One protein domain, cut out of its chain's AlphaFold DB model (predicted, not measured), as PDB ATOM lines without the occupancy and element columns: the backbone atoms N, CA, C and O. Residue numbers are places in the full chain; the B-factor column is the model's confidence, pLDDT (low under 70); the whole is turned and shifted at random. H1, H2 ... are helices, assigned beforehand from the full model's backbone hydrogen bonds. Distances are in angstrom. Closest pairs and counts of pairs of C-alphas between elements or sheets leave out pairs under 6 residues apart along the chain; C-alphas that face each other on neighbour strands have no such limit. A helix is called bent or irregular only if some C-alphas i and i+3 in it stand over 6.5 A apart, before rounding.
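Overview. This is residues 428 to 629 of the 978 residues of an uncharacterized protein of Arion vulgaris (UniProt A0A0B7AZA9). The long helix H9 makes a base, with H1 crossing it at one side and H5 running beside its first part; from H5 the hairpin of H3 and H4 reaches away as an arm, H4 folding back sharply at the tip. H2 leads from H1 past H9 to H5, while H6, H7, H8 and the unnamed residues 572 to 583 make a loose loop out and back to the start of H9, whose residues 614 to 628 stick out at the far end. The printed part has 202 residues with nine named helices, H1 to H9 in order, and no named strand: all helix. It is loose, with a radius of gyration of the C-alphas of 22.3 A, and flat, spanning 68 by 64 by 28 A.

Along the chain. H1, residues 436 to 454, begins at C-alpha 436 (163.016, 143.704, 183.112) and is 27.1 A long. H2, residues 457 to 475, is 27.0 A long, and H3 is residues 479 to 490. H4, residues 492 to 524, is 21.5 A from first to last C-alpha and has a kink of 152 degrees near residue 500; it is irregular, with C-alphas 496 and 499 9.5 A apart. H5, residues 526 to 542, is 24.2 A long. H6 is residues 545 to 557, H7 559 to 564 and H8 567 to 571. H9, residues 584 to 628, is 65.3 A long and ends at C-alpha 628 (193.892, 139.663, 163.109).

Arrangement. H5 is the hub, touching three helices. It touches residues 587 to 598 of H9 at a shallow tilt of 15 degrees, opposite ways; the closest C-alphas, Phe 538 and Leu 591, are 6.6 A apart. Residues 470 to 474 of H2 touch H5 at a steep tilt of 49 degrees, with C-alphas of Cys 470 and Leu 530 closest at 6.4 A. H4 and H5 touch only at the corner, closest at the C-alphas of Phe 522 and Asn 529, 5.0 A. H3 and H4 form a helical hairpin at a shallow tilt of 34 degrees, only just short of steep; their closest C-alphas, Arg 479 and Val 524, are 6.6 A apart. H8 touches H3, with C-alphas of Ala 570 and Ile 482 closest at 6.4 A. H1 touches residues 596 to 607 of H9 at a steep tilt of 46 degrees, opposite ways, with C-alphas of Ala 441 and Ser 603 closest at 5.0 A. H6 and H7 touch no helix and meet only through their link. Every O i to N i+4 pair is within hydrogen-bond range in H1, H2, H3 and H5 to H9, but 19 of 29 in H4.

Size, cuts and confidence. The C-alphas farthest apart, Arg 546 and Asn 629, are 68.4 A apart. The printed part has no cut. The link from H8 to H9, 12 residues, is long; the other links are tight. Residues 549 to 558 and 614 to 629 stand free. Mean pLDDT of the printed part is 74.6, and 55 residues are under 70, among them 428 to 434, 540 to 549 and 558 to 586.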
ATOM      1  N   VAL A 428     174.586 136.286 181.310       40.09
ATOM      2  CA  VAL A 428     175.224 137.522 180.904       40.09
ATOM      3  C   VAL A 428     174.747 138.054 179.539       40.09
ATOM      4  O   VAL A 428     174.740 139.268 179.370       40.09
ATOM      5  N   LEU A 429     174.327 137.207 178.588       44.66
ATOM      6  CA  LEU A 429     173.800 137.649 177.280       44.66
ATOM      7  C   LEU A 429     172.287 137.941 177.320       44.66
ATOM      8  O   LEU A 429     171.750 138.602 176.437       44.66
ATOM      9  N   HIS A 430     171.604 137.478 178.372       51.69
ATOM     10  CA  HIS A 430     170.177 137.724 178.618       51.69
ATOM     11  C   HIS A 430     169.889 139.137 179.155       51.69
ATOM     12  O   HIS A 430     168.751 139.601 179.171       51.69
ATOM     13  N   LEU A 431     170.933 139.839 179.590       57.56
ATOM     14  CA  LEU A 431     170.882 141.186 180.136       57.56
ATOM     15  C   LEU A 431     170.867 142.221 179.005       57.56
ATOM     16  O   LEU A 431     171.738 143.081 178.910       57.56
ATOM     17  N   THR A 432     169.862 142.154 178.132       63.81
ATOM     18  CA  THR A 432     169.629 143.235 177.172       63.81
ATOM     19  C   THR A 432     169.326 144.534 177.919       63.81
ATOM     20  O   THR A 432     168.789 144.500 179.028       63.81
ATOM     21  N   PRO A 433     169.583 145.699 177.313       64.31
ATOM     22  CA  PRO A 433     169.205 146.996 177.872       64.31
ATOM     23  C   PRO A 433     167.723 147.116 178.292       64.31
ATOM     24  O   PRO A 433     167.387 147.935 179.148       64.31
ATOM     25  N   PHE A 434     166.846 146.285 177.715       67.50
ATOM     26  CA  PHE A 434     165.409 146.202 178.000       67.50
ATOM     27  C   PHE A 434     165.011 145.040 178.907       67.50
ATOM     28  O   PHE A 434     163.824 144.852 179.177       67.50
ATOM     29  N   HIS A 435     165.969 144.261 179.407       72.88
ATOM     30  CA  HIS A 435     165.666 143.215 180.367       72.88
ATOM     31  C   HIS A 435     164.941 143.831 181.573       72.88
ATOM     32  O   HIS A 435     165.338 144.885 182.084       72.88
ATOM     33  N   GLY A 436     163.880 143.170 182.051       73.44
ATOM     34  CA  GLY A 436     163.016 143.704 183.112       73.44
ATOM     35  C   GLY A 436     163.793 144.146 184.358       73.44
ATOM     36  O   GLY A 436     163.442 145.141 184.985       73.44
ATOM     37  N   LEU A 437     164.916 143.480 184.652       76.19
ATOM     38  CA  LEU A 437     165.848 143.856 185.723       76.19
ATOM     39  C   LEU A 437     166.382 145.296 185.591       76.19
ATOM     40  O   LEU A 437     166.427 146.022 186.584       76.19
ATOM     41  N   PHE A 438     166.775 145.727 184.390       77.50
ATOM     42  CA  PHE A 438     167.290 147.080 184.173       77.50
ATOM     43  C   PHE A 438     166.180 148.117 184.143       77.50
ATOM     44  O   PHE A 438     166.353 149.195 184.707       77.50
ATOM     45  N   ILE A 439     165.018 147.776 183.580       80.50
ATOM     46  CA  ILE A 439     163.828 148.636 183.645       80.50
ATOM     47  C   ILE A 439     163.470 148.925 185.108       80.50
ATOM     48  O   ILE A 439     163.287 150.086 185.484       80.50
ATOM     49  N   VAL A 440     163.458 147.890 185.953       83.44
ATOM     50  CA  VAL A 440     163.268 148.038 187.402       83.44
ATOM     51  C   VAL A 440     164.358 148.921 188.007       83.44
ATOM     52  O   VAL A 440     164.028 149.840 188.756       83.44
ATOM     53  N   ALA A 441     165.631 148.724 187.647       82.38
ATOM     54  CA  ALA A 441     166.718 149.584 188.116       82.38
ATOM     55  C   ALA A 441     166.493 151.063 187.736       82.38
ATOM     56  O   ALA A 441     166.645 151.937 188.590       82.38
ATOM     57  N   TYR A 442     166.065 151.372 186.505       81.50
ATOM     58  CA  TYR A 442     165.768 152.750 186.081       81.50
ATOM     59  C   TYR A 442     164.621 153.370 186.877       81.50
ATOM     60  O   TYR A 442     164.726 154.520 187.313       81.50
ATOM     61  N   ILE A 443     163.548 152.612 187.104       83.81
ATOM     62  CA  ILE A 443     162.408 153.062 187.913       83.81
ATOM     63  C   ILE A 443     162.863 153.356 189.346       83.81
ATOM     64  O   ILE A 443     162.526 154.411 189.888       83.81
ATOM     65  N   VAL A 444     163.685 152.480 189.932       84.94
ATOM     66  CA  VAL A 444     164.280 152.687 191.259       84.94
ATOM     67  C   VAL A 444     165.056 154.002 191.309       84.94
ATOM     68  O   VAL A 444     164.820 154.791 192.216       84.94
ATOM     69  N   PHE A 445     165.902 154.314 190.322       81.81
ATOM     70  CA  PHE A 445     166.640 155.586 190.309       81.81
ATOM     71  C   PHE A 445     165.734 156.821 190.278       81.81
ATOM     72  O   PHE A 445     166.057 157.842 190.899       81.81
ATOM     73  N   ILE A 446     164.617 156.755 189.551       81.38
ATOM     74  CA  ILE A 446     163.640 157.848 189.490       81.38
ATOM     75  C   ILE A 446     162.970 158.021 190.857       81.38
ATOM     76  O   ILE A 446     162.901 159.144 191.366       81.38
ATOM     77  N   ILE A 447     162.537 156.917 191.472       83.88
ATOM     78  CA  ILE A 447     161.933 156.910 192.810       83.88
ATOM     79  C   ILE A 447     162.935 157.440 193.842       83.88
ATOM     80  O   ILE A 447     162.604 158.352 194.599       83.88
ATOM     81  N   ASP A 448     164.176 156.959 193.822       82.06
ATOM     82  CA  ASP A 448     165.245 157.395 194.722       82.06
ATOM     83  C   ASP A 448     165.530 158.889 194.584       82.06
ATOM     84  O   ASP A 448     165.673 159.593 195.584       82.06
ATOM     85  N   SER A 449     165.561 159.404 193.352       80.06
ATOM     86  CA  SER A 449     165.769 160.831 193.083       80.06
ATOM     87  C   SER A 449     164.621 161.685 193.626       80.06
ATOM     88  O   SER A 449     164.859 162.750 194.207       80.06
ATOM     89  N   PHE A 450     163.380 161.218 193.477       81.31
ATOM     90  CA  PHE A 450     162.192 161.901 193.985       81.31
ATOM     91  C   PHE A 450     162.153 161.902 195.516       81.31
ATOM     92  O   PHE A 450     162.026 162.959 196.143       81.31
ATOM     93  N   VAL A 451     162.362 160.737 196.128       79.56
ATOM     94  CA  VAL A 451     162.402 160.576 197.584       79.56
ATOM     95  C   VAL A 451     163.561 161.373 198.187       79.56
ATOM     96  O   VAL A 451     163.365 162.109 199.156       79.56
ATOM     97  N   TYR A 452     164.750 161.343 197.577       78.38
ATOM     98  CA  TYR A 452     165.874 162.183 197.996       78.38
ATOM     99  C   TYR A 452     165.549 163.679 197.895       78.38
ATOM    100  O   TYR A 452     166.060 164.468 198.691       78.38
ATOM    101  N   GLY A 453     164.696 164.092 196.954       78.25
ATOM    102  CA  GLY A 453     164.169 165.453 196.858       78.25
ATOM    103  C   GLY A 453     163.325 165.852 198.071       78.25
ATOM    104  O   GLY A 453     163.574 166.912 198.651       78.25
ATOM    105  N   ILE A 454     162.406 164.975 198.484       80.88
ATOM    106  CA  ILE A 454     161.390 165.217 199.528       80.88
ATOM    107  C   ILE A 454     161.952 165.116 200.952       80.88
ATOM    108  O   ILE A 454     161.500 165.826 201.852       80.88
ATOM    109  N   ILE A 455     162.945 164.255 201.181       79.25
ATOM    110  CA  ILE A 455     163.508 164.010 202.515       79.25
ATOM    111  C   ILE A 455     164.072 165.303 203.151       79.25
ATOM    112  O   ILE A 455     164.682 166.136 202.481       79.25
ATOM    113  N   SER A 456     163.932 165.461 204.475       80.00
ATOM    114  CA  SER A 456     164.462 166.624 205.209       80.00
ATOM    115  C   SER A 456     165.999 166.663 205.234       80.00
ATOM    116  O   SER A 456     166.681 165.635 205.211       80.00
ATOM    117  N   SER A 457     166.586 167.860 205.324       75.06
ATOM    118  CA  SER A 457     168.049 168.054 205.328       75.06
ATOM    119  C   SER A 457     168.771 167.285 206.446       75.06
ATOM    120  O   SER A 457     169.869 166.772 206.227       75.06
ATOM    121  N   GLY A 458     168.142 167.144 207.618       72.44
ATOM    122  CA  GLY A 458     168.685 166.377 208.741       72.44
ATOM    123  C   GLY A 458     168.813 164.883 208.435       72.44
ATOM    124  O   GLY A 458     169.831 164.271 208.759       72.44
ATOM    125  N   ILE A 459     167.824 164.302 207.753       70.81
ATOM    126  CA  ILE A 459     167.857 162.897 207.330       70.81
ATOM    127  C   ILE A 459     168.890 162.702 206.213       70.81
ATOM    128  O   ILE A 459     169.637 161.727 206.255       70.81
ATOM    129  N   LYS A 460     169.012 163.645 205.263       74.56
ATOM    130  CA  LYS A 460     170.042 163.568 204.205       74.56
ATOM    131  C   LYS A 460     171.459 163.518 204.781       74.56
ATOM    132  O   LYS A 460     172.291 162.761 204.282       74.56
ATOM    133  N   GLU A 461     171.748 164.292 205.828       71.62
ATOM    134  CA  GLU A 461     173.059 164.236 206.492       71.62
ATOM    135  C   GLU A 461     173.255 162.938 207.290       71.62
ATOM    136  O   GLU A 461     174.348 162.374 207.231       71.62
ATOM    137  N   LYS A 462     172.212 162.408 207.952       68.88
ATOM    138  CA  LYS A 462     172.271 161.079 208.596       68.88
ATOM    139  C   LYS A 462     172.558 159.974 207.575       68.88
ATOM    140  O   LYS A 462     173.485 159.196 207.773       68.88
ATOM    141  N   PHE A 463     171.828 159.950 206.460       71.19
ATOM    142  CA  PHE A 463     172.030 158.999 205.364       71.19
ATOM    143  C   PHE A 463     173.467 159.046 204.841       71.19
ATOM    144  O   PHE A 463     174.185 158.050 204.846       71.19
ATOM    145  N   LYS A 464     173.934 160.245 204.490       74.38
ATOM    146  CA  LYS A 464     175.299 160.480 204.016       74.38
ATOM    147  C   LYS A 464     176.361 160.083 205.038       74.38
ATOM    148  O   LYS A 464     177.462 159.717 204.632       74.38
ATOM    149  N   HIS A 465     176.076 160.191 206.333       70.12
ATOM    150  CA  HIS A 465     176.972 159.724 207.383       70.12
ATOM    151  C   HIS A 465     177.052 158.193 207.399       70.12
ATOM    152  O   HIS A 465     178.157 157.667 207.298       70.12
ATOM    153  N   VAL A 466     175.906 157.501 207.406       70.12
ATOM    154  CA  VAL A 466     175.828 156.028 207.396       70.12
ATOM    155  C   VAL A 466     176.501 155.445 206.154       70.12
ATOM    156  O   VAL A 466     177.409 154.629 206.283       70.12
ATOM    157  N   THR A 467     176.157 155.916 204.950       70.75
ATOM    158  CA  THR A 467     176.763 155.412 203.705       70.75
ATOM    159  C   THR A 467     178.282 155.609 203.694       70.75
ATOM    160  O   THR A 467     179.023 154.715 203.294       70.75
ATOM    161  N   LYS A 468     178.777 156.762 204.166       71.94
ATOM    162  CA  LYS A 468     180.224 157.024 204.244       71.94
ATOM    163  C   LYS A 468     180.923 156.177 205.291       71.94
ATOM    164  O   LYS A 468     182.055 155.776 205.053       71.94
ATOM    165  N   GLN A 469     180.275 155.935 206.425       70.69
ATOM    166  CA  GLN A 469     180.799 155.057 207.459       70.69
ATOM    167  C   GLN A 469     180.947 153.634 206.911       70.69
ATOM    168  O   GLN A 469     182.047 153.096 206.944       70.69
ATOM    169  N   CYS A 470     179.909 153.085 206.269       71.56
ATOM    170  CA  CYS A 470     179.989 151.763 205.645       71.56
ATOM    171  C   CYS A 470     181.095 151.679 204.575       71.56
ATOM    172  O   CYS A 470     181.846 150.705 204.541       71.56
ATOM    173  N   LEU A 471     181.239 152.708 203.729       74.31
ATOM    174  CA  LEU A 471     182.305 152.768 202.720       74.31
ATOM    175  C   LEU A 471     183.707 152.883 203.340       74.31
ATOM    176  O   LEU A 471     184.647 152.261 202.842       74.31
ATOM    177  N   ARG A 472     183.870 153.673 204.407       72.12
ATOM    178  CA  ARG A 472     185.147 153.830 205.114       72.12
ATOM    179  C   ARG A 472     185.560 152.524 205.774       72.12
ATOM    180  O   ARG A 472     186.671 152.060 205.538       72.12
ATOM    181  N   ASP A 473     184.662 151.919 206.539       69.00
ATOM    182  CA  ASP A 473     184.973 150.721 207.314       69.00
ATOM    183  C   ASP A 473     185.251 149.503 206.405       69.00
ATOM    184  O   ASP A 473     185.855 148.517 206.835       69.00
ATOM    185  N   MET A 474     184.808 149.550 205.145       74.38
ATOM    186  CA  MET A 474     185.189 148.606 204.091       74.38
ATOM    187  C   MET A 474     186.616 148.859 203.564       74.38
ATOM    188  O   MET A 474     187.313 147.905 203.225       74.38
ATOM    189  N   ARG A 475     187.068 150.120 203.487       73.38
ATOM    190  CA  ARG A 475     188.400 150.500 202.974       73.38
ATOM    191  C   ARG A 475     189.509 150.399 204.016       73.38
ATOM    192  O   ARG A 475     190.606 149.976 203.672       73.38
ATOM    193  N   GLU A 476     189.250 150.828 205.249       67.12
ATOM    194  CA  GLU A 476     190.239 150.839 206.342       67.12
ATOM    195  C   GLU A 476     190.611 149.425 206.809       67.12
ATOM    196  O   GLU A 476     191.550 149.243 207.578       67.12
ATOM    197  N   ARG A 477     189.916 148.399 206.309       67.88
ATOM    198  CA  ARG A 477     190.195 147.012 206.655       67.88
ATOM    199  C   ARG A 477     191.412 146.485 205.895       67.88
ATOM    200  O   ARG A 477     191.450 146.457 204.663       67.88
ATOM    201  N   SER A 478     192.401 146.010 206.641       64.69
ATOM    202  CA  SER A 478     193.636 145.441 206.111       64.69
ATOM    203  C   SER A 478     193.399 144.051 205.513       64.69
ATOM    204  O   SER A 478     193.412 143.030 206.199       64.69
ATOM    205  N   ARG A 479     193.251 143.984 204.184       76.50
ATOM    206  CA  ARG A 479     193.185 142.709 203.435       76.50
ATOM    207  C   ARG A 479     194.386 141.801 203.726       76.50
ATOM    208  O   ARG A 479     194.243 140.586 203.757       76.50
ATOM    209  N   ILE A 480     195.544 142.408 203.989       75.50
ATOM    210  CA  ILE A 480     196.792 141.726 204.352       75.50
ATOM    211  C   ILE A 480     196.631 140.936 205.657       75.50
ATOM    212  O   ILE A 480     197.090 139.803 205.734       75.50
ATOM    213  N   THR A 481     195.926 141.479 206.653       75.19
ATOM    214  CA  THR A 481     195.686 140.789 207.930       75.19
ATOM    215  C   THR A 481     194.800 139.557 207.738       75.19
ATOM    216  O   THR A 481     195.082 138.508 208.309       75.19
ATOM    217  N   ILE A 482     193.777 139.640 206.880       77.31
ATOM    218  CA  ILE A 482     192.907 138.496 206.549       77.31
ATOM    219  C   ILE A 482     193.666 137.435 205.747       77.31
ATOM    220  O   ILE A 482     193.501 136.240 205.996       77.31
ATOM    221  N   LEU A 483     194.521 137.856 204.810       78.75
ATOM    222  CA  LEU A 483     195.370 136.939 204.051       78.75
ATOM    223  C   LEU A 483     196.340 136.206 204.989       78.75
ATOM    224  O   LEU A 483     196.390 134.982 204.964       78.75
ATOM    225  N   ALA A 484     197.014 136.933 205.885       79.00
ATOM    226  CA  ALA A 484     197.908 136.360 206.889       79.00
ATOM    227  C   ALA A 484     197.183 135.388 207.838       79.00
ATOM    228  O   ALA A 484     197.695 134.307 208.129       79.00
ATOM    229  N   TRP A 485     195.969 135.734 208.279       83.75
ATOM    230  CA  TRP A 485     195.111 134.852 209.076       83.75
ATOM    231  C   TRP A 485     194.738 133.567 208.318       83.75
ATOM    232  O   TRP A 485     194.845 132.470 208.867       83.75
ATOM    233  N   THR A 486     194.389 133.682 207.034       82.44
ATOM    234  CA  THR A 486     194.046 132.534 206.177       82.44
ATOM    235  C   THR A 486     195.256 131.624 205.961       82.44
ATOM    236  O   THR A 486     195.154 130.408 206.115       82.44
ATOM    237  N   THR A 487     196.430 132.194 205.675       84.44
ATOM    238  CA  THR A 487     197.678 131.432 205.525       84.44
ATOM    239  C   THR A 487     198.040 130.695 206.817       84.44
ATOM    240  O   THR A 487     198.413 129.525 206.774       84.44
ATOM    241  N   LYS A 488     197.860 131.334 207.981       85.12
ATOM    242  CA  LYS A 488     198.089 130.722 209.302       85.12
ATOM    243  C   LYS A 488     197.174 129.516 209.555       85.12
ATOM    244  O   LYS A 488     197.622 128.552 210.171       85.12
ATOM    245  N   LEU A 489     195.934 129.544 209.058       84.94
ATOM    246  CA  LEU A 489     195.002 128.411 209.113       84.94
ATOM    247  C   LEU A 489     195.392 127.286 208.150       84.94
ATOM    248  O   LEU A 489     195.444 126.132 208.561       84.94
ATOM    249  N   ILE A 490     195.744 127.604 206.902       87.25
ATOM    250  CA  ILE A 490     196.160 126.597 205.907       87.25
ATOM    251  C   ILE A 490     197.410 125.831 206.372       87.25
ATOM    252  O   ILE A 490     197.518 124.628 206.145       87.25
ATOM    253  N   VAL A 491     198.342 126.502 207.057       87.88
ATOM    254  CA  VAL A 491     199.603 125.900 207.534       87.88
ATOM    255  C   VAL A 491     199.441 125.145 208.870       87.88
ATOM    256  O   VAL A 491     200.327 124.394 209.281       87.88
ATOM    257  N   MET A 492     198.297 125.280 209.546       84.62
ATOM    258  CA  MET A 492     198.017 124.645 210.839       84.62
ATOM    259  C   MET A 492     198.275 123.123 210.899       84.62
ATOM    260  O   MET A 492     198.943 122.700 211.845       84.62
ATOM    261  N   PRO A 493     197.834 122.285 209.937       85.25
ATOM    262  CA  PRO A 493     198.104 120.843 209.967       85.25
ATOM    263  C   PRO A 493     199.602 120.509 209.937       85.25
ATOM    264  O   PRO A 493     200.026 119.595 210.637       85.25
ATOM    265  N   PHE A 494     200.420 121.281 209.215       87.00
ATOM    266  CA  PHE A 494     201.876 121.093 209.195       87.00
ATOM    267  C   PHE A 494     202.535 121.527 210.504       87.00
ATOM    268  O   PHE A 494     203.515 120.925 210.934       87.00
ATOM    269  N   LYS A 495     201.977 122.541 211.176       85.50
ATOM    270  CA  LYS A 495     202.455 122.968 212.495       85.50
ATOM    271  C   LYS A 495     202.172 121.924 213.581       85.50
ATOM    272  O   LYS A 495     202.974 121.789 214.498       85.50
ATOM    273  N   VAL A 496     201.036 121.228 213.502       85.69
ATOM    274  CA  VAL A 496     200.606 120.256 214.525       85.69
ATOM    275  C   VAL A 496     201.172 118.859 214.263       85.69
ATOM    276  O   VAL A 496     201.622 118.208 215.200       85.69
ATOM    277  N   PHE A 497     201.177 118.404 213.007       85.50
ATOM    278  CA  PHE A 497     201.519 117.021 212.642       85.50
ATOM    279  C   PHE A 497     202.823 116.888 211.835       85.50
ATOM    280  O   PHE A 497     203.196 115.780 211.450       85.50
ATOM    281  N   GLY A 498     203.531 117.988 211.551       84.88
ATOM    282  CA  GLY A 498     204.767 117.959 210.763       84.88
ATOM    283  C   GLY A 498     204.546 117.385 209.357       84.88
ATOM    284  O   GLY A 498     203.570 117.718 208.685       84.88
ATOM    285  N   ILE A 499     205.433 116.484 208.919       86.94
ATOM    286  CA  ILE A 499     205.358 115.816 207.602       86.94
ATOM    287  C   ILE A 499     204.091 114.948 207.474       86.94
ATOM    288  O   ILE A 499     203.500 114.880 206.397       86.94
ATOM    289  N   MET A 500     203.593 114.366 208.574       83.12
ATOM    290  CA  MET A 500     202.342 113.584 208.573       83.12
ATOM    291  C   MET A 500     201.104 114.443 208.270       83.12
ATOM    292  O   MET A 500     200.050 113.913 207.915       83.12
ATOM    293  N   GLY A 501     201.229 115.773 208.337       83.06
ATOM    294  CA  GLY A 501     200.189 116.714 207.934       83.06
ATOM    295  C   GLY A 501     199.777 116.585 206.464       83.06
ATOM    296  O   GLY A 501     198.622 116.869 206.164       83.06
ATOM    297  N   PHE A 502     200.642 116.096 205.563       85.50
ATOM    298  CA  PHE A 502     200.305 115.923 204.140       85.50
ATOM    299  C   PHE A 502     199.125 114.968 203.906       85.50
ATOM    300  O   PHE A 502     198.308 115.220 203.023       85.50
ATOM    301  N   ILE A 503     198.993 113.920 204.727       86.50
ATOM    302  CA  ILE A 503     197.914 112.925 204.610       86.50
ATOM    303  C   ILE A 503     196.559 113.551 204.974       86.50
ATOM    304  O   ILE A 503     195.550 113.308 204.314       86.50
ATOM    305  N   PHE A 504     196.539 114.410 205.994       85.00
ATOM    306  CA  PHE A 504     195.325 115.076 206.474       85.00
ATOM    307  C   PHE A 504     195.077 116.443 205.821       85.00
ATOM    308  O   PHE A 504     194.015 117.030 206.022       85.00
ATOM    309  N   PHE A 505     196.021 116.949 205.023       87.19
ATOM    310  CA  PHE A 505     195.962 118.285 204.434       87.19
ATOM    311  C   PHE A 505     194.780 118.444 203.478       87.19
ATOM    312  O   PHE A 505     194.010 119.388 203.619       87.19
ATOM    313  N   VAL A 506     194.595 117.507 202.543       86.94
ATOM    314  CA  VAL A 506     193.517 117.571 201.542       86.94
ATOM    315  C   VAL A 506     192.121 117.600 202.191       86.94
ATOM    316  O   VAL A 506     191.388 118.558 201.936       86.94
ATOM    317  N   PRO A 507     191.734 116.650 203.073       88.56
ATOM    318  CA  PRO A 507     190.419 116.699 203.719       88.56
ATOM    319  C   PRO A 507     190.262 117.908 204.656       88.56
ATOM    320  O   PRO A 507     189.187 118.511 204.697       88.56
ATOM    321  N   TYR A 508     191.325 118.320 205.358       89.00
ATOM    322  CA  TYR A 508     191.308 119.524 206.193       89.00
ATOM    323  C   TYR A 508     191.051 120.791 205.370       89.00
ATOM    324  O   TYR A 508     190.200 121.596 205.743       89.00
ATOM    325  N   VAL A 509     191.744 120.962 204.240       88.19
ATOM    326  CA  VAL A 509     191.603 122.136 203.369       88.19
ATOM    327  C   VAL A 509     190.212 122.203 202.750       88.19
ATOM    328  O   VAL A 509     189.650 123.292 202.695       88.19
ATOM    329  N   VAL A 510     189.612 121.079 202.349       89.19
ATOM    330  CA  VAL A 510     188.233 121.071 201.822       89.19
ATOM    331  C   VAL A 510     187.242 121.592 202.872       89.19
ATOM    332  O   VAL A 510     186.455 122.494 202.580       89.19
ATOM    333  N   ILE A 511     187.322 121.102 204.113       88.06
ATOM    334  CA  ILE A 511     186.461 121.565 205.218       88.06
ATOM    335  C   ILE A 511     186.755 123.033 205.560       88.06
ATOM    336  O   ILE A 511     185.834 123.836 205.736       88.06
ATOM    337  N   LEU A 512     188.037 123.404 205.620       86.00
ATOM    338  CA  LEU A 512     188.472 124.766 205.905       86.00
ATOM    339  C   LEU A 512     187.959 125.739 204.842       86.00
ATOM    340  O   LEU A 512     187.470 126.804 205.205       86.00
ATOM    341  N   ILE A 513     188.023 125.391 203.554       86.81
ATOM    342  CA  ILE A 513     187.521 126.226 202.455       86.81
ATOM    343  C   ILE A 513     186.019 126.453 202.607       86.81
ATOM    344  O   ILE A 513     185.589 127.596 202.522       86.81
ATOM    345  N   ILE A 514     185.220 125.427 202.909       87.44
ATOM    346  CA  ILE A 514     183.763 125.589 203.071       87.44
ATOM    347  C   ILE A 514     183.430 126.589 204.195       87.44
ATOM    348  O   ILE A 514     182.530 127.415 204.042       87.44
ATOM    349  N   ILE A 515     184.176 126.562 205.306       82.94
ATOM    350  CA  ILE A 515     183.943 127.446 206.462       82.94
ATOM    351  C   ILE A 515     184.543 128.845 206.251       82.94
ATOM    352  O   ILE A 515     183.935 129.853 206.616       82.94
ATOM    353  N   THR A 516     185.747 128.927 205.683       82.06
ATOM    354  CA  THR A 516     186.497 130.185 205.552       82.06
ATOM    355  C   THR A 516     186.143 130.956 204.290       82.06
ATOM    356  O   THR A 516     186.212 132.179 204.325       82.06
ATOM    357  N   PHE A 517     185.705 130.306 203.208       85.62
ATOM    358  CA  PHE A 517     185.375 130.975 201.948       85.62
ATOM    359  C   PHE A 517     184.303 132.059 202.108       85.62
ATOM    360  O   PHE A 517     184.555 133.165 201.642       85.62
ATOM    361  N   PRO A 518     183.169 131.851 202.812       83.44
ATOM    362  CA  PRO A 518     182.194 132.920 203.037       83.44
ATOM    363  C   PRO A 518     182.781 134.096 203.828       83.44
ATOM    364  O   PRO A 518     182.488 135.256 203.539       83.44
ATOM    365  N   LEU A 519     183.644 133.802 204.808       79.81
ATOM    366  CA  LEU A 519     184.295 134.806 205.646       79.81
ATOM    367  C   LEU A 519     185.315 135.623 204.834       79.81
ATOM    368  O   LEU A 519     185.322 136.852 204.877       79.81
ATOM    369  N   ILE A 520     186.144 134.938 204.044       81.69
ATOM    370  CA  ILE A 520     187.112 135.535 203.124       81.69
ATOM    371  C   ILE A 520     186.371 136.338 202.059       81.69
ATOM    372  O   ILE A 520     186.722 137.488 201.837       81.69
ATOM    373  N   ALA A 521     185.313 135.801 201.454       83.19
ATOM    374  CA  ALA A 521     184.504 136.493 200.456       83.19
ATOM    375  C   ALA A 521     183.887 137.780 201.024       83.19
ATOM    376  O   ALA A 521     183.957 138.826 200.379       83.19
ATOM    377  N   PHE A 522     183.365 137.745 202.255       83.06
ATOM    378  CA  PHE A 522     182.856 138.936 202.938       83.06
ATOM    379  C   PHE A 522     183.941 139.998 203.157       83.06
ATOM    380  O   PHE A 522     183.657 141.192 203.054       83.06
ATOM    381  N   TYR A 523     185.181 139.605 203.451       79.38
ATOM    382  CA  TYR A 523     186.262 140.555 203.722       79.38
ATOM    383  C   TYR A 523     187.067 140.995 202.495       79.38
ATOM    384  O   TYR A 523     187.599 142.106 202.476       79.38
ATOM    385  N   VAL A 524     187.163 140.146 201.476       80.81
ATOM    386  CA  VAL A 524     187.906 140.401 200.241       80.81
ATOM    387  C   VAL A 524     187.054 141.181 199.256       80.81
ATOM    388  O   VAL A 524     187.589 142.103 198.641       80.81
ATOM    389  N   PHE A 525     185.760 140.859 199.122       85.69
ATOM    390  CA  PHE A 525     184.879 141.478 198.131       85.69
ATOM    391  C   PHE A 525     184.111 142.681 198.704       85.69
ATOM    392  O   PHE A 525     183.202 142.509 199.525       85.69
ATOM    393  N   PRO A 526     184.418 143.912 198.244       84.00
ATOM    394  CA  PRO A 526     183.771 145.148 198.690       84.00
ATOM    395  C   PRO A 526     182.237 145.126 198.633       84.00
ATOM    396  O   PRO A 526     181.579 145.542 199.586       84.00
ATOM    397  N   THR A 527     181.650 144.625 197.544       83.38
ATOM    398  CA  THR A 527     180.188 144.631 197.344       83.38
ATOM    399  C   THR A 527     179.466 143.733 198.340       83.38
ATOM    400  O   THR A 527     178.434 144.125 198.889       83.38
ATOM    401  N   LEU A 528     180.032 142.552 198.618       83.75
ATOM    402  CA  LEU A 528     179.501 141.637 199.627       83.75
ATOM    403  C   LEU A 528     179.652 142.236 201.024       83.75
ATOM    404  O   LEU A 528     178.694 142.207 201.793       83.75
ATOM    405  N   ASN A 529     180.806 142.845 201.322       83.94
ATOM    406  CA  ASN A 529     181.040 143.529 202.593       83.94
ATOM    407  C   ASN A 529     179.983 144.609 202.858       83.94
ATOM    408  O   ASN A 529     179.329 144.612 203.901       83.94
ATOM    409  N   LEU A 530     179.790 145.503 201.886       81.62
ATOM    410  CA  LEU A 530     178.846 146.612 201.975       81.62
ATOM    411  C   LEU A 530     177.400 146.111 202.103       81.62
ATOM    412  O   LEU A 530     176.673 146.569 202.985       81.62
ATOM    413  N   SER A 531     177.002 145.143 201.272       82.88
ATOM    414  CA  SER A 531     175.643 144.583 201.270       82.88
ATOM    415  C   SER A 531     175.319 143.879 202.583       82.88
ATOM    416  O   SER A 531     174.297 144.169 203.202       82.88
ATOM    417  N   ALA A 532     176.205 143.000 203.056       81.75
ATOM    418  CA  ALA A 532     175.984 142.279 204.302       81.75
ATOM    419  C   ALA A 532     176.015 143.214 205.520       81.75
ATOM    420  O   ALA A 532     175.207 143.028 206.423       81.75
ATOM    421  N   ARG A 533     176.834 144.278 205.542       77.38
ATOM    422  CA  ARG A 533     176.764 145.288 206.618       77.38
ATOM    423  C   ARG A 533     175.458 146.078 206.611       77.38
ATOM    424  O   ARG A 533     174.881 146.286 207.676       77.38
ATOM    425  N   LEU A 534     174.982 146.506 205.441       76.62
ATOM    426  CA  LEU A 534     173.687 147.189 205.321       76.62
ATOM    427  C   LEU A 534     172.538 146.271 205.763       76.62
ATOM    428  O   LEU A 534     171.658 146.714 206.503       76.62
ATOM    429  N   LEU A 535     172.591 144.987 205.397       79.75
ATOM    430  CA  LEU A 535     171.646 143.969 205.860       79.75
ATOM    431  C   LEU A 535     171.743 143.726 207.371       79.75
ATOM    432  O   LEU A 535     170.719 143.660 208.038       79.75
ATOM    433  N   ILE A 536     172.944 143.648 207.949       76.00
ATOM    434  CA  ILE A 536     173.126 143.514 209.403       76.00
ATOM    435  C   ILE A 536     172.519 144.718 210.127       76.00
ATOM    436  O   ILE A 536     171.780 144.534 211.092       76.00
ATOM    437  N   HIS A 537     172.758 145.943 209.647       71.06
ATOM    438  CA  HIS A 537     172.105 147.130 210.198       71.06
ATOM    439  C   HIS A 537     170.580 147.028 210.091       71.06
ATOM    440  O   HIS A 537     169.894 147.237 211.090       71.06
ATOM    441  N   PHE A 538     170.052 146.627 208.933       73.00
ATOM    442  CA  PHE A 538     168.625 146.362 208.746       73.00
ATOM    443  C   PHE A 538     168.078 145.363 209.784       73.00
ATOM    444  O   PHE A 538     167.097 145.665 210.469       73.00
ATOM    445  N   PHE A 539     168.747 144.222 209.982       72.12
ATOM    446  CA  PHE A 539     168.350 143.198 210.954       72.12
ATOM    447  C   PHE A 539     168.437 143.680 212.407       72.12
ATOM    448  O   PHE A 539     167.525 143.410 213.187       72.12
ATOM    449  N   ILE A 540     169.478 144.427 212.786       69.12
ATOM    450  CA  ILE A 540     169.623 144.982 214.145       69.12
ATOM    451  C   ILE A 540     168.462 145.934 214.480       69.12
ATOM    452  O   ILE A 540     167.985 145.955 215.622       69.12
ATOM    453  N   PHE A 541     167.983 146.705 213.499       65.12
ATOM    454  CA  PHE A 541     166.864 147.630 213.689       65.12
ATOM    455  C   PHE A 541     165.489 146.941 213.633       65.12
ATOM    456  O   PHE A 541     164.618 147.299 214.432       65.12
ATOM    457  N   MET A 542     165.299 145.931 212.774       67.19
ATOM    458  CA  MET A 542     164.040 145.174 212.638       67.19
ATOM    459  C   MET A 542     163.808 144.138 213.742       67.19
ATOM    460  O   MET A 542     162.667 143.928 214.156       67.19
ATOM    461  N   CYS A 543     164.857 143.476 214.240       63.28
ATOM    462  CA  CYS A 543     164.675 142.348 215.149       63.28
ATOM    463  C   CYS A 543     164.152 142.791 216.534       63.28
ATOM    464  O   CYS A 543     164.716 143.701 217.167       63.28
ATOM    465  N   PRO A 544     163.111 142.116 217.062       63.41
ATOM    466  CA  PRO A 544     162.697 142.242 218.455       63.41
ATOM    467  C   PRO A 544     163.838 141.826 219.393       63.41
ATOM    468  O   PRO A 544     164.573 140.880 219.097       63.41
ATOM    469  N   ARG A 545     163.947 142.455 220.576       60.56
ATOM    470  CA  ARG A 545     164.984 142.133 221.587       60.56
ATOM    471  C   ARG A 545     165.084 140.631 221.909       60.56
ATOM    472  O   ARG A 545     166.175 140.138 222.165       60.56
ATOM    473  N   ARG A 546     163.970 139.890 221.829       59.56
ATOM    474  CA  ARG A 546     163.923 138.432 222.062       59.56
ATOM    475  C   ARG A 546     164.706 137.611 221.028       59.56
ATOM    476  O   ARG A 546     165.273 136.588 221.387       59.56
ATOM    477  N   VAL A 547     164.746 138.039 219.764       64.75
ATOM    478  CA  VAL A 547     165.478 137.329 218.694       64.75
ATOM    479  C   VAL A 547     166.975 137.602 218.798       64.75
ATOM    480  O   VAL A 547     167.775 136.683 218.658       64.75
ATOM    481  N   ILE A 548     167.350 138.840 219.135       65.00
ATOM    482  CA  ILE A 548     168.749 139.221 219.376       65.00
ATOM    483  C   ILE A 548     169.319 138.426 220.558       65.00
ATOM    484  O   ILE A 548     170.398 137.866 220.426       65.00
ATOM    485  N   GLY A 549     168.564 138.266 221.653       65.62
ATOM    486  CA  GLY A 549     168.992 137.432 222.785       65.62
ATOM    487  C   GLY A 549     169.204 135.955 222.419       65.62
ATOM    488  O   GLY A 549     170.161 135.337 222.880       65.62
ATOM    489  N   LYS A 550     168.376 135.390 221.526       72.94
ATOM    490  CA  LYS A 550     168.584 134.026 220.997       72.94
ATOM    491  C   LYS A 550     169.818 133.933 220.093       72.94
ATOM    492  O   LYS A 550     170.539 132.941 220.146       72.94
ATOM    493  N   PHE A 551     170.073 134.958 219.281       68.06
ATOM    494  CA  PHE A 551     171.269 135.028 218.440       68.06
ATOM    495  C   PHE A 551     172.544 135.192 219.276       68.06
ATOM    496  O   PHE A 551     173.562 134.582 218.969       68.06
ATOM    497  N   GLU A 552     172.483 135.959 220.361       67.50
ATOM    498  CA  GLU A 552     173.584 136.140 221.308       67.50
ATOM    499  C   GLU A 552     173.908 134.826 222.034       67.50
ATOM    500  O   GLU A 552     175.069 134.418 222.063       67.50
ATOM    501  N   GLN A 553     172.888 134.079 222.469       72.44
ATOM    502  CA  GLN A 553     173.050 132.715 222.994       72.44
ATOM    503  C   GLN A 553     173.635 131.740 221.958       72.44
ATOM    504  O   GLN A 553     174.501 130.928 222.285       72.44
ATOM    505  N   TRP A 554     173.201 131.805 220.696       71.88
ATOM    506  CA  TRP A 554     173.748 130.962 219.625       71.88
ATOM    507  C   TRP A 554     175.201 131.330 219.276       71.88
ATOM    508  O   TRP A 554     176.054 130.458 219.125       71.88
ATOM    509  N   SER A 555     175.516 132.626 219.240       69.38
ATOM    510  CA  SER A 555     176.871 133.157 219.059       69.38
ATOM    511  C   SER A 555     177.813 132.727 220.187       69.38
ATOM    512  O   SER A 555     178.969 132.398 219.913       69.38
ATOM    513  N   GLN A 556     177.322 132.683 221.430       69.44
ATOM    514  CA  GLN A 556     178.056 132.156 222.582       69.44
ATOM    515  C   GLN A 556     178.320 130.646 222.454       69.44
ATOM    516  O   GLN A 556     179.420 130.202 222.766       69.44
ATOM    517  N   ARG A 557     177.388 129.852 221.902       71.81
ATOM    518  CA  ARG A 557     177.636 128.424 221.598       71.81
ATOM    519  C   ARG A 557     178.714 128.206 220.528       71.81
ATOM    520  O   ARG A 557     179.369 127.172 220.526       71.81
ATOM    521  N   LEU A 558     178.931 129.187 219.651       67.12
ATOM    522  CA  LEU A 558     180.006 129.206 218.649       67.12
ATOM    523  C   LEU A 558     181.326 129.800 219.169       67.12
ATOM    524  O   LEU A 558     182.309 129.821 218.427       67.12
ATOM    525  N   ALA A 559     181.383 130.265 220.420       66.19
ATOM    526  CA  ALA A 559     182.597 130.796 221.039       66.19
ATOM    527  C   ALA A 559     183.823 129.859 220.956       66.19
ATOM    528  O   ALA A 559     184.879 130.358 220.566       66.19
ATOM    529  N   PRO A 560     183.735 128.534 221.215       66.69
ATOM    530  CA  PRO A 560     184.907 127.656 221.118       66.69
ATOM    531  C   PRO A 560     185.455 127.572 219.686       66.69
ATOM    532  O   PRO A 560     186.665 127.627 219.478       66.69
ATOM    533  N   VAL A 561     184.573 127.545 218.682       65.81
ATOM    534  CA  VAL A 561     184.956 127.566 217.260       65.81
ATOM    535  C   VAL A 561     185.578 128.915 216.886       65.81
ATOM    536  O   VAL A 561     186.610 128.956 216.218       65.81
ATOM    537  N   LYS A 562     185.012 130.030 217.372       65.19
ATOM    538  CA  LYS A 562     185.559 131.386 217.178       65.19
ATOM    539  C   LYS A 562     186.936 131.567 217.816       65.19
ATOM    540  O   LYS A 562     187.773 132.279 217.259       65.19
ATOM    541  N   GLN A 563     187.165 130.941 218.966       68.06
ATOM    542  CA  GLN A 563     188.427 130.997 219.696       68.06
ATOM    543  C   GLN A 563     189.497 130.128 219.021       68.06
ATOM    544  O   GLN A 563     190.616 130.601 218.832       68.06
ATOM    545  N   TYR A 564     189.137 128.924 218.560       64.94
ATOM    546  CA  TYR A 564     190.038 128.029 217.824       64.94
ATOM    547  C   TYR A 564     190.447 128.602 216.457       64.94
ATOM    548  O   TYR A 564     191.625 128.609 216.108       64.94
ATOM    549  N   LEU A 565     189.491 129.181 215.721       61.28
ATOM    550  CA  LEU A 565     189.734 129.883 214.454       61.28
ATOM    551  C   LEU A 565     190.315 131.296 214.642       61.28
ATOM    552  O   LEU A 565     190.534 131.996 213.655       61.28
ATOM    553  N   LYS A 566     190.546 131.750 215.884       67.25
ATOM    554  CA  LYS A 566     191.045 133.096 216.223       67.25
ATOM    555  C   LYS A 566     190.317 134.232 215.491       67.25
ATOM    556  O   LYS A 566     190.927 135.205 215.063       67.25
ATOM    557  N   ILE A 567     188.995 134.125 215.361       61.50
ATOM    558  CA  ILE A 567     188.174 135.070 214.583       61.50
ATOM    559  C   ILE A 567     188.264 136.499 215.147       61.50
ATOM    560  O   ILE A 567     188.149 137.463 214.397       61.50
ATOM    561  N   HIS A 568     188.569 136.645 216.440       61.72
ATOM    562  CA  HIS A 568     188.812 137.934 217.090       61.72
ATOM    563  C   HIS A 568     190.001 138.712 216.491       61.72
ATOM    564  O   HIS A 568     189.910 139.932 216.409       61.72
ATOM    565  N   GLU A 569     191.054 138.042 215.988       60.19
ATOM    566  CA  GLU A 569     192.159 138.694 215.250       60.19
ATOM    567  C   GLU A 569     191.639 139.347 213.943       60.19
ATOM    568  O   GLU A 569     192.192 140.342 213.478       60.19
ATOM    569  N   ALA A 570     190.542 138.831 213.368       52.81
ATOM    570  CA  ALA A 570     189.912 139.355 212.154       52.81
ATOM    571  C   ALA A 570     188.780 140.375 212.421       52.81
ATOM    572  O   ALA A 570     188.484 141.183 211.535       52.81
ATOM    573  N   THR A 571     188.140 140.363 213.602       55.97
ATOM    574  CA  THR A 571     186.962 141.199 213.951       55.97
ATOM    575  C   THR A 571     187.233 142.314 214.971       55.97
ATOM    576  O   THR A 571     186.296 143.013 215.348       55.97
ATOM    577  N   ALA A 572     188.477 142.508 215.423       44.59
ATOM    578  CA  ALA A 572     188.840 143.393 216.545       44.59
ATOM    579  C   ALA A 572     188.363 144.863 216.447       44.59
ATOM    580  O   ALA A 572     188.248 145.524 217.471       44.59
ATOM    581  N   ASN A 573     188.020 145.361 215.252       49.81
ATOM    582  CA  ASN A 573     187.626 146.759 215.015       49.81
ATOM    583  C   ASN A 573     186.141 146.943 214.634       49.81
ATOM    584  O   ASN A 573     185.766 147.959 214.042       49.81
ATOM    585  N   GLU A 574     185.273 145.964 214.909       52.78
ATOM    586  CA  GLU A 574     183.855 146.043 214.537       52.78
ATOM    587  C   GLU A 574     183.020 146.858 215.537       52.78
ATOM    588  O   GLU A 574     182.362 146.331 216.430       52.78
ATOM    589  N   ASN A 575     182.989 148.178 215.337       48.97
ATOM    590  CA  ASN A 575     182.081 149.079 216.046       48.97
ATOM    591  C   ASN A 575     180.705 149.110 215.365       48.97
ATOM    592  O   ASN A 575     180.392 150.022 214.595       48.97
ATOM    593  N   PHE A 576     179.855 148.122 215.646       49.97
ATOM    594  CA  PHE A 576     178.441 148.229 215.285       49.97
ATOM    595  C   PHE A 576     177.781 149.311 216.146       49.97
ATOM    596  O   PHE A 576     177.869 149.286 217.374       49.97
ATOM    597  N   VAL A 577     177.114 150.274 215.501       47.53
ATOM    598  CA  VAL A 577     176.362 151.328 216.197       47.53
ATOM    599  C   VAL A 577     175.337 150.664 217.119       47.53
ATOM    600  O   VAL A 577     174.388 150.032 216.653       47.53
ATOM    601  N   LYS A 578     175.538 150.787 218.438       47.34
ATOM    602  CA  LYS A 578     174.591 150.289 219.441       47.34
ATOM    603  C   LYS A 578     173.248 150.997 219.240       47.34
ATOM    604  O   LYS A 578     173.198 152.202 219.002       47.34
ATOM    605  N   ARG A 579     172.155 150.233 219.322       44.09
ATOM    606  CA  ARG A 579     170.778 150.721 219.147       44.09
ATOM    607  C   ARG A 579     170.499 151.835 220.162       44.09
ATOM    608  O   ARG A 579     170.224 151.552 221.326       44.09
ATOM    609  N   HIS A 580     170.572 153.094 219.738       46.62
ATOM    610  CA  HIS A 580     170.079 154.205 220.545       46.62
ATOM    611  C   HIS A 580     168.553 154.114 220.659       46.62
ATOM    612  O   HIS A 580     167.876 153.583 219.776       46.62
ATOM    613  N   VAL A 581     168.007 154.611 221.770       48.34
ATOM    614  CA  VAL A 581     166.559 154.699 221.994       48.34
ATOM    615  C   VAL A 581     165.992 155.707 220.992       48.34
ATOM    616  O   VAL A 581     166.042 156.912 221.213       48.34
ATOM    617  N   HIS A 582     165.541 155.211 219.844       55.19
ATOM    618  CA  HIS A 582     164.933 155.997 218.775       55.19
ATOM    619  C   HIS A 582     163.407 155.917 218.862       55.19
ATOM    620  O   HIS A 582     162.857 154.880 219.235       55.19
ATOM    621  N   SER A 583     162.731 157.015 218.509       62.53
ATOM    622  CA  SER A 583     161.276 157.039 218.323       62.53
ATOM    623  C   SER A 583     160.861 156.026 217.243       62.53
ATOM    624  O   SER A 583     161.616 155.771 216.302       62.53
ATOM    625  N   THR A 584     159.661 155.452 217.347       67.38
ATOM    626  CA  THR A 584     159.117 154.483 216.373       67.38
ATOM    627  C   THR A 584     159.059 155.052 214.953       67.38
ATOM    628  O   THR A 584     159.354 154.342 213.994       67.38
ATOM    629  N   THR A 585     158.778 156.350 214.816       69.00
ATOM    630  CA  THR A 585     158.788 157.070 213.532       69.00
ATOM    631  C   THR A 585     160.190 157.167 212.926       69.00
ATOM    632  O   THR A 585     160.360 156.973 211.725       69.00
ATOM    633  N   ASP A 586     161.206 157.412 213.756       67.88
ATOM    634  CA  ASP A 586     162.604 157.505 213.319       67.88
ATOM    635  C   ASP A 586     163.156 156.135 212.904       67.88
ATOM    636  O   ASP A 586     163.944 156.056 211.963       67.88
ATOM    637  N   LEU A 587     162.713 155.060 213.565       70.56
ATOM    638  CA  LEU A 587     163.060 153.680 213.216       70.56
ATOM    639  C   LEU A 587     162.491 153.268 211.855       70.56
ATOM    640  O   LEU A 587     163.236 152.755 211.023       70.56
ATOM    641  N   ILE A 588     161.200 153.519 211.609       73.88
ATOM    642  CA  ILE A 588     160.557 153.205 210.320       73.88
ATOM    643  C   ILE A 588     161.230 153.992 209.193       73.88
ATOM    644  O   ILE A 588     161.540 153.444 208.136       73.88
ATOM    645  N   LEU A 589     161.517 155.270 209.430       70.69
ATOM    646  CA  LEU A 589     162.144 156.114 208.427       70.69
ATOM    647  C   LEU A 589     163.610 155.719 208.165       70.69
ATOM    648  O   LEU A 589     164.039 155.710 207.012       70.69
ATOM    649  N   GLN A 590     164.373 155.326 209.192       71.56
ATOM    650  CA  GLN A 590     165.707 154.737 209.012       71.56
ATOM    651  C   GLN A 590     165.652 153.423 208.225       71.56
ATOM    652  O   GLN A 590     166.512 153.190 207.378       71.56
ATOM    653  N   LEU A 591     164.634 152.594 208.462       76.00
ATOM    654  CA  LEU A 591     164.448 151.328 207.762       76.00
ATOM    655  C   LEU A 591     164.226 151.533 206.262       76.00
ATOM    656  O   LEU A 591     164.912 150.911 205.453       76.00
ATOM    657  N   ILE A 592     163.319 152.448 205.903       77.44
ATOM    658  CA  ILE A 592     163.046 152.816 204.508       77.44
ATOM    659  C   ILE A 592     164.331 153.303 203.837       77.44
ATOM    660  O   ILE A 592     164.664 152.857 202.745       77.44
ATOM    661  N   VAL A 593     165.099 154.158 204.518       75.31
ATOM    662  CA  VAL A 593     166.364 154.691 203.995       75.31
ATOM    663  C   VAL A 593     167.415 153.592 203.781       75.31
ATOM    664  O   VAL A 593     168.136 153.637 202.785       75.31
ATOM    665  N   ILE A 594     167.513 152.599 204.673       76.94
ATOM    666  CA  ILE A 594     168.452 151.472 204.519       76.94
ATOM    667  C   ILE A 594     168.028 150.560 203.362       76.94
ATOM    668  O   ILE A 594     168.881 150.199 202.550       76.94
ATOM    669  N   ILE A 595     166.736 150.220 203.258       81.69
ATOM    670  CA  ILE A 595     166.205 149.418 202.143       81.69
ATOM    671  C   ILE A 595     166.476 150.134 200.822       81.69
ATOM    672  O   ILE A 595     167.062 149.539 199.921       81.69
ATOM    673  N   MET A 596     166.116 151.416 200.729       80.44
ATOM    674  CA  MET A 596     166.398 152.228 199.549       80.44
ATOM    675  C   MET A 596     167.884 152.194 199.213       80.44
ATOM    676  O   MET A 596     168.232 151.833 198.103       80.44
ATOM    677  N   CYS A 597     168.769 152.439 200.186       77.94
ATOM    678  CA  CYS A 597     170.213 152.385 199.962       77.94
ATOM    679  C   CYS A 597     170.679 151.042 199.388       77.94
ATOM    680  O   CYS A 597     171.547 151.025 198.517       77.94
ATOM    681  N   LEU A 598     170.143 149.927 199.888       83.38
ATOM    682  CA  LEU A 598     170.498 148.593 199.418       83.38
ATOM    683  C   LEU A 598     170.059 148.396 197.962       83.38
ATOM    684  O   LEU A 598     170.866 147.964 197.137       83.38
ATOM    685  N   ILE A 599     168.816 148.766 197.639       85.25
ATOM    686  CA  ILE A 599     168.269 148.661 196.282       85.25
ATOM    687  C   ILE A 599     169.026 149.604 195.333       85.25
ATOM    688  O   ILE A 599     169.420 149.172 194.248       85.25
ATOM    689  N   SER A 600     169.316 150.845 195.740       83.31
ATOM    690  CA  SER A 600     170.103 151.796 194.946       83.31
ATOM    691  C   SER A 600     171.512 151.270 194.680       83.31
ATOM    692  O   SER A 600     171.991 151.368 193.556       83.31
ATOM    693  N   VAL A 601     172.194 150.706 195.688       82.50
ATOM    694  CA  VAL A 601     173.560 150.173 195.530       82.50
ATOM    695  C   VAL A 601     173.575 149.040 194.508       82.50
ATOM    696  O   VAL A 601     174.375 149.093 193.578       82.50
ATOM    697  N   TRP A 602     172.666 148.068 194.618       84.19
ATOM    698  CA  TRP A 602     172.581 146.975 193.648       84.19
ATOM    699  C   TRP A 602     172.149 147.452 192.259       84.19
ATOM    700  O   TRP A 602     172.718 147.000 191.269       84.19
ATOM    701  N   SER A 603     171.233 148.419 192.169       84.50
ATOM    702  CA  SER A 603     170.825 149.022 190.891       84.50
ATOM    703  C   SER A 603     171.992 149.744 190.207       84.50
ATOM    704  O   SER A 603     172.231 149.536 189.019       84.50
ATOM    705  N   ILE A 604     172.775 150.535 190.954       81.31
ATOM    706  CA  ILE A 604     174.005 151.175 190.456       81.31
ATOM    707  C   ILE A 604     175.008 150.114 190.003       81.31
ATOM    708  O   ILE A 604     175.565 150.238 188.916       81.31
ATOM    709  N   THR A 605     175.247 149.082 190.815       81.81
ATOM    710  CA  THR A 605     176.208 148.022 190.490       81.81
ATOM    711  C   THR A 605     175.800 147.249 189.237       81.81
ATOM    712  O   THR A 605     176.671 146.960 188.421       81.81
ATOM    713  N   LEU A 606     174.512 146.959 189.043       79.62
ATOM    714  CA  LEU A 606     174.009 146.284 187.842       79.62
ATOM    715  C   LEU A 606     174.170 147.152 186.591       79.62
ATOM    716  O   LEU A 606     174.693 146.669 185.590       79.62
ATOM    717  N   LEU A 607     173.803 148.437 186.655       79.44
ATOM    718  CA  LEU A 607     174.010 149.357 185.530       79.44
ATOM    719  C   LEU A 607     175.489 149.550 185.200       79.44
ATOM    720  O   LEU A 607     175.871 149.586 184.033       79.44
ATOM    721  N   LEU A 608     176.330 149.669 186.227       78.81
ATOM    722  CA  LEU A 608     177.767 149.800 186.044       78.81
ATOM    723  C   LEU A 608     178.375 148.515 185.471       78.81
ATOM    724  O   LEU A 608     179.285 148.595 184.650       78.81
ATOM    725  N   MET A 609     177.871 147.351 185.888       79.81
ATOM    726  CA  MET A 609     178.284 146.062 185.346       79.81
ATOM    727  C   MET A 609     177.961 145.974 183.864       79.81
ATOM    728  O   MET A 609     178.882 145.700 183.109       79.81
ATOM    729  N   GLU A 610     176.729 146.279 183.447       77.69
ATOM    730  CA  GLU A 610     176.342 146.262 182.028       77.69
ATOM    731  C   GLU A 610     177.198 147.222 181.205       77.69
ATOM    732  O   GLU A 610     177.692 146.887 180.129       77.69
ATOM    733  N   LEU A 611     177.463 148.406 181.756       79.38
ATOM    734  CA  LEU A 611     178.267 149.395 181.069       79.38
ATOM    735  C   LEU A 611     179.724 148.958 180.885       79.38
ATOM    736  O   LEU A 611     180.270 149.039 179.786       79.38
ATOM    737  N   ILE A 612     180.376 148.526 181.963       79.75
ATOM    738  CA  ILE A 612     181.774 148.088 181.899       79.75
ATOM    739  C   ILE A 612     181.876 146.808 181.071       79.75
ATOM    740  O   ILE A 612     182.798 146.688 180.275       79.75
ATOM    741  N   SER A 613     180.919 145.892 181.220       76.25
ATOM    742  CA  SER A 613     180.749 144.691 180.398       76.25
ATOM    743  C   SER A 613     180.787 145.036 178.913       76.25
ATOM    744  O   SER A 613     181.625 144.513 178.184       76.25
ATOM    745  N   PHE A 614     179.951 145.984 178.496       78.69
ATOM    746  CA  PHE A 614     179.878 146.435 177.116       78.69
ATOM    747  C   PHE A 614     181.213 147.002 176.608       78.69
ATOM    748  O   PHE A 614     181.678 146.637 175.529       78.69
ATOM    749  N   PHE A 615     181.889 147.842 177.398       82.44
ATOM    750  CA  PHE A 615     183.207 148.360 177.011       82.44
ATOM    751  C   PHE A 615     184.307 147.296 177.005       82.44
ATOM    752  O   PHE A 615     185.226 147.388 176.193       82.44
ATOM    753  N   VAL A 616     184.243 146.307 177.899       81.81
ATOM    754  CA  VAL A 616     185.178 145.175 177.917       81.81
ATOM    755  C   VAL A 616     184.977 144.323 176.673       81.81
ATOM    756  O   VAL A 616     185.965 143.984 176.033       81.81
ATOM    757  N   GLU A 617     183.733 144.034 176.290       78.75
ATOM    758  CA  GLU A 617     183.430 143.347 175.032       78.75
ATOM    759  C   GLU A 617     183.996 144.128 173.850       78.75
ATOM    760  O   GLU A 617     184.798 143.573 173.101       78.75
ATOM    761  N   ILE A 618     183.690 145.428 173.743       84.00
ATOM    762  CA  ILE A 618     184.269 146.270 172.690       84.00
ATOM    763  C   ILE A 618     185.794 146.183 172.698       84.00
ATOM    764  O   ILE A 618     186.411 145.990 171.654       84.00
ATOM    765  N   GLY A 619     186.419 146.298 173.869       81.62
ATOM    766  CA  GLY A 619     187.868 146.228 174.015       81.62
ATOM    767  C   GLY A 619     188.451 144.891 173.553       81.62
ATOM    768  O   GLY A 619     189.458 144.888 172.847       81.62
ATOM    769  N   VAL A 620     187.817 143.770 173.903       81.25
ATOM    770  CA  VAL A 620     188.257 142.417 173.529       81.25
ATOM    771  C   VAL A 620     188.073 142.169 172.030       81.25
ATOM    772  O   VAL A 620     189.022 141.736 171.380       81.25
ATOM    773  N   TYR A 621     186.910 142.498 171.457       80.88
ATOM    774  CA  TYR A 621     186.664 142.370 170.013       80.88
ATOM    775  C   TYR A 621     187.562 143.301 169.196       80.88
ATOM    776  O   TYR A 621     188.099 142.897 168.166       80.88
ATOM    777  N   THR A 622     187.781 144.529 169.673       84.12
ATOM    778  CA  THR A 622     188.720 145.465 169.045       84.12
ATOM    779  C   THR A 622     190.140 144.914 169.124       84.12
ATOM    780  O   THR A 622     190.828 144.885 168.114       84.12
ATOM    781  N   PHE A 623     190.587 144.408 170.280       80.31
ATOM    782  CA  PHE A 623     191.915 143.802 170.419       80.31
ATOM    783  C   PHE A 623     192.091 142.585 169.505       80.31
ATOM    784  O   PHE A 623     193.126 142.454 168.856       80.31
ATOM    785  N   MET A 624     191.067 141.740 169.387       78.25
ATOM    786  CA  MET A 624     191.064 140.640 168.428       78.25
ATOM    787  C   MET A 624     191.209 141.160 166.991       78.25
ATOM    788  O   MET A 624     192.042 140.648 166.248       78.25
ATOM    789  N   GLY A 625     190.476 142.210 166.612       76.19
ATOM    790  CA  GLY A 625     190.620 142.849 165.300       76.19
ATOM    791  C   GLY A 625     191.996 143.459 165.071       76.19
ATOM    792  O   GLY A 625     192.561 143.305 163.988       76.19
ATOM    793  N   LEU A 626     192.592 144.061 166.101       76.56
ATOM    794  CA  LEU A 626     193.972 144.539 166.056       76.56
ATOM    795  C   LEU A 626     194.952 143.386 165.796       76.56
ATOM    796  O   LEU A 626     195.838 143.545 164.965       76.56
ATOM    797  N   VAL A 627     194.784 142.230 166.450       75.19
ATOM    798  CA  VAL A 627     195.646 141.047 166.257       75.19
ATOM    799  C   VAL A 627     195.458 140.435 164.867       75.19
ATOM    800  O   VAL A 627     196.439 140.150 164.183       75.19
ATOM    801  N   VAL A 628     194.212 140.266 164.416       72.88
ATOM    802  CA  VAL A 628     193.892 139.663 163.109       72.88
ATOM    803  C   VAL A 628     194.351 140.552 161.947       72.88
ATOM    804  O   VAL A 628     194.753 140.041 160.898       72.88
ATOM    805  N   ASN A 629     194.339 141.876 162.130       72.38
ATOM    806  CA  ASN A 629     194.725 142.864 161.119       72.38
ATOM    807  C   ASN A 629     196.004 143.631 161.482       72.38
ATOM    808  O   ASN A 629     196.184 144.776 161.058       72.38
TER     809      ASN A 629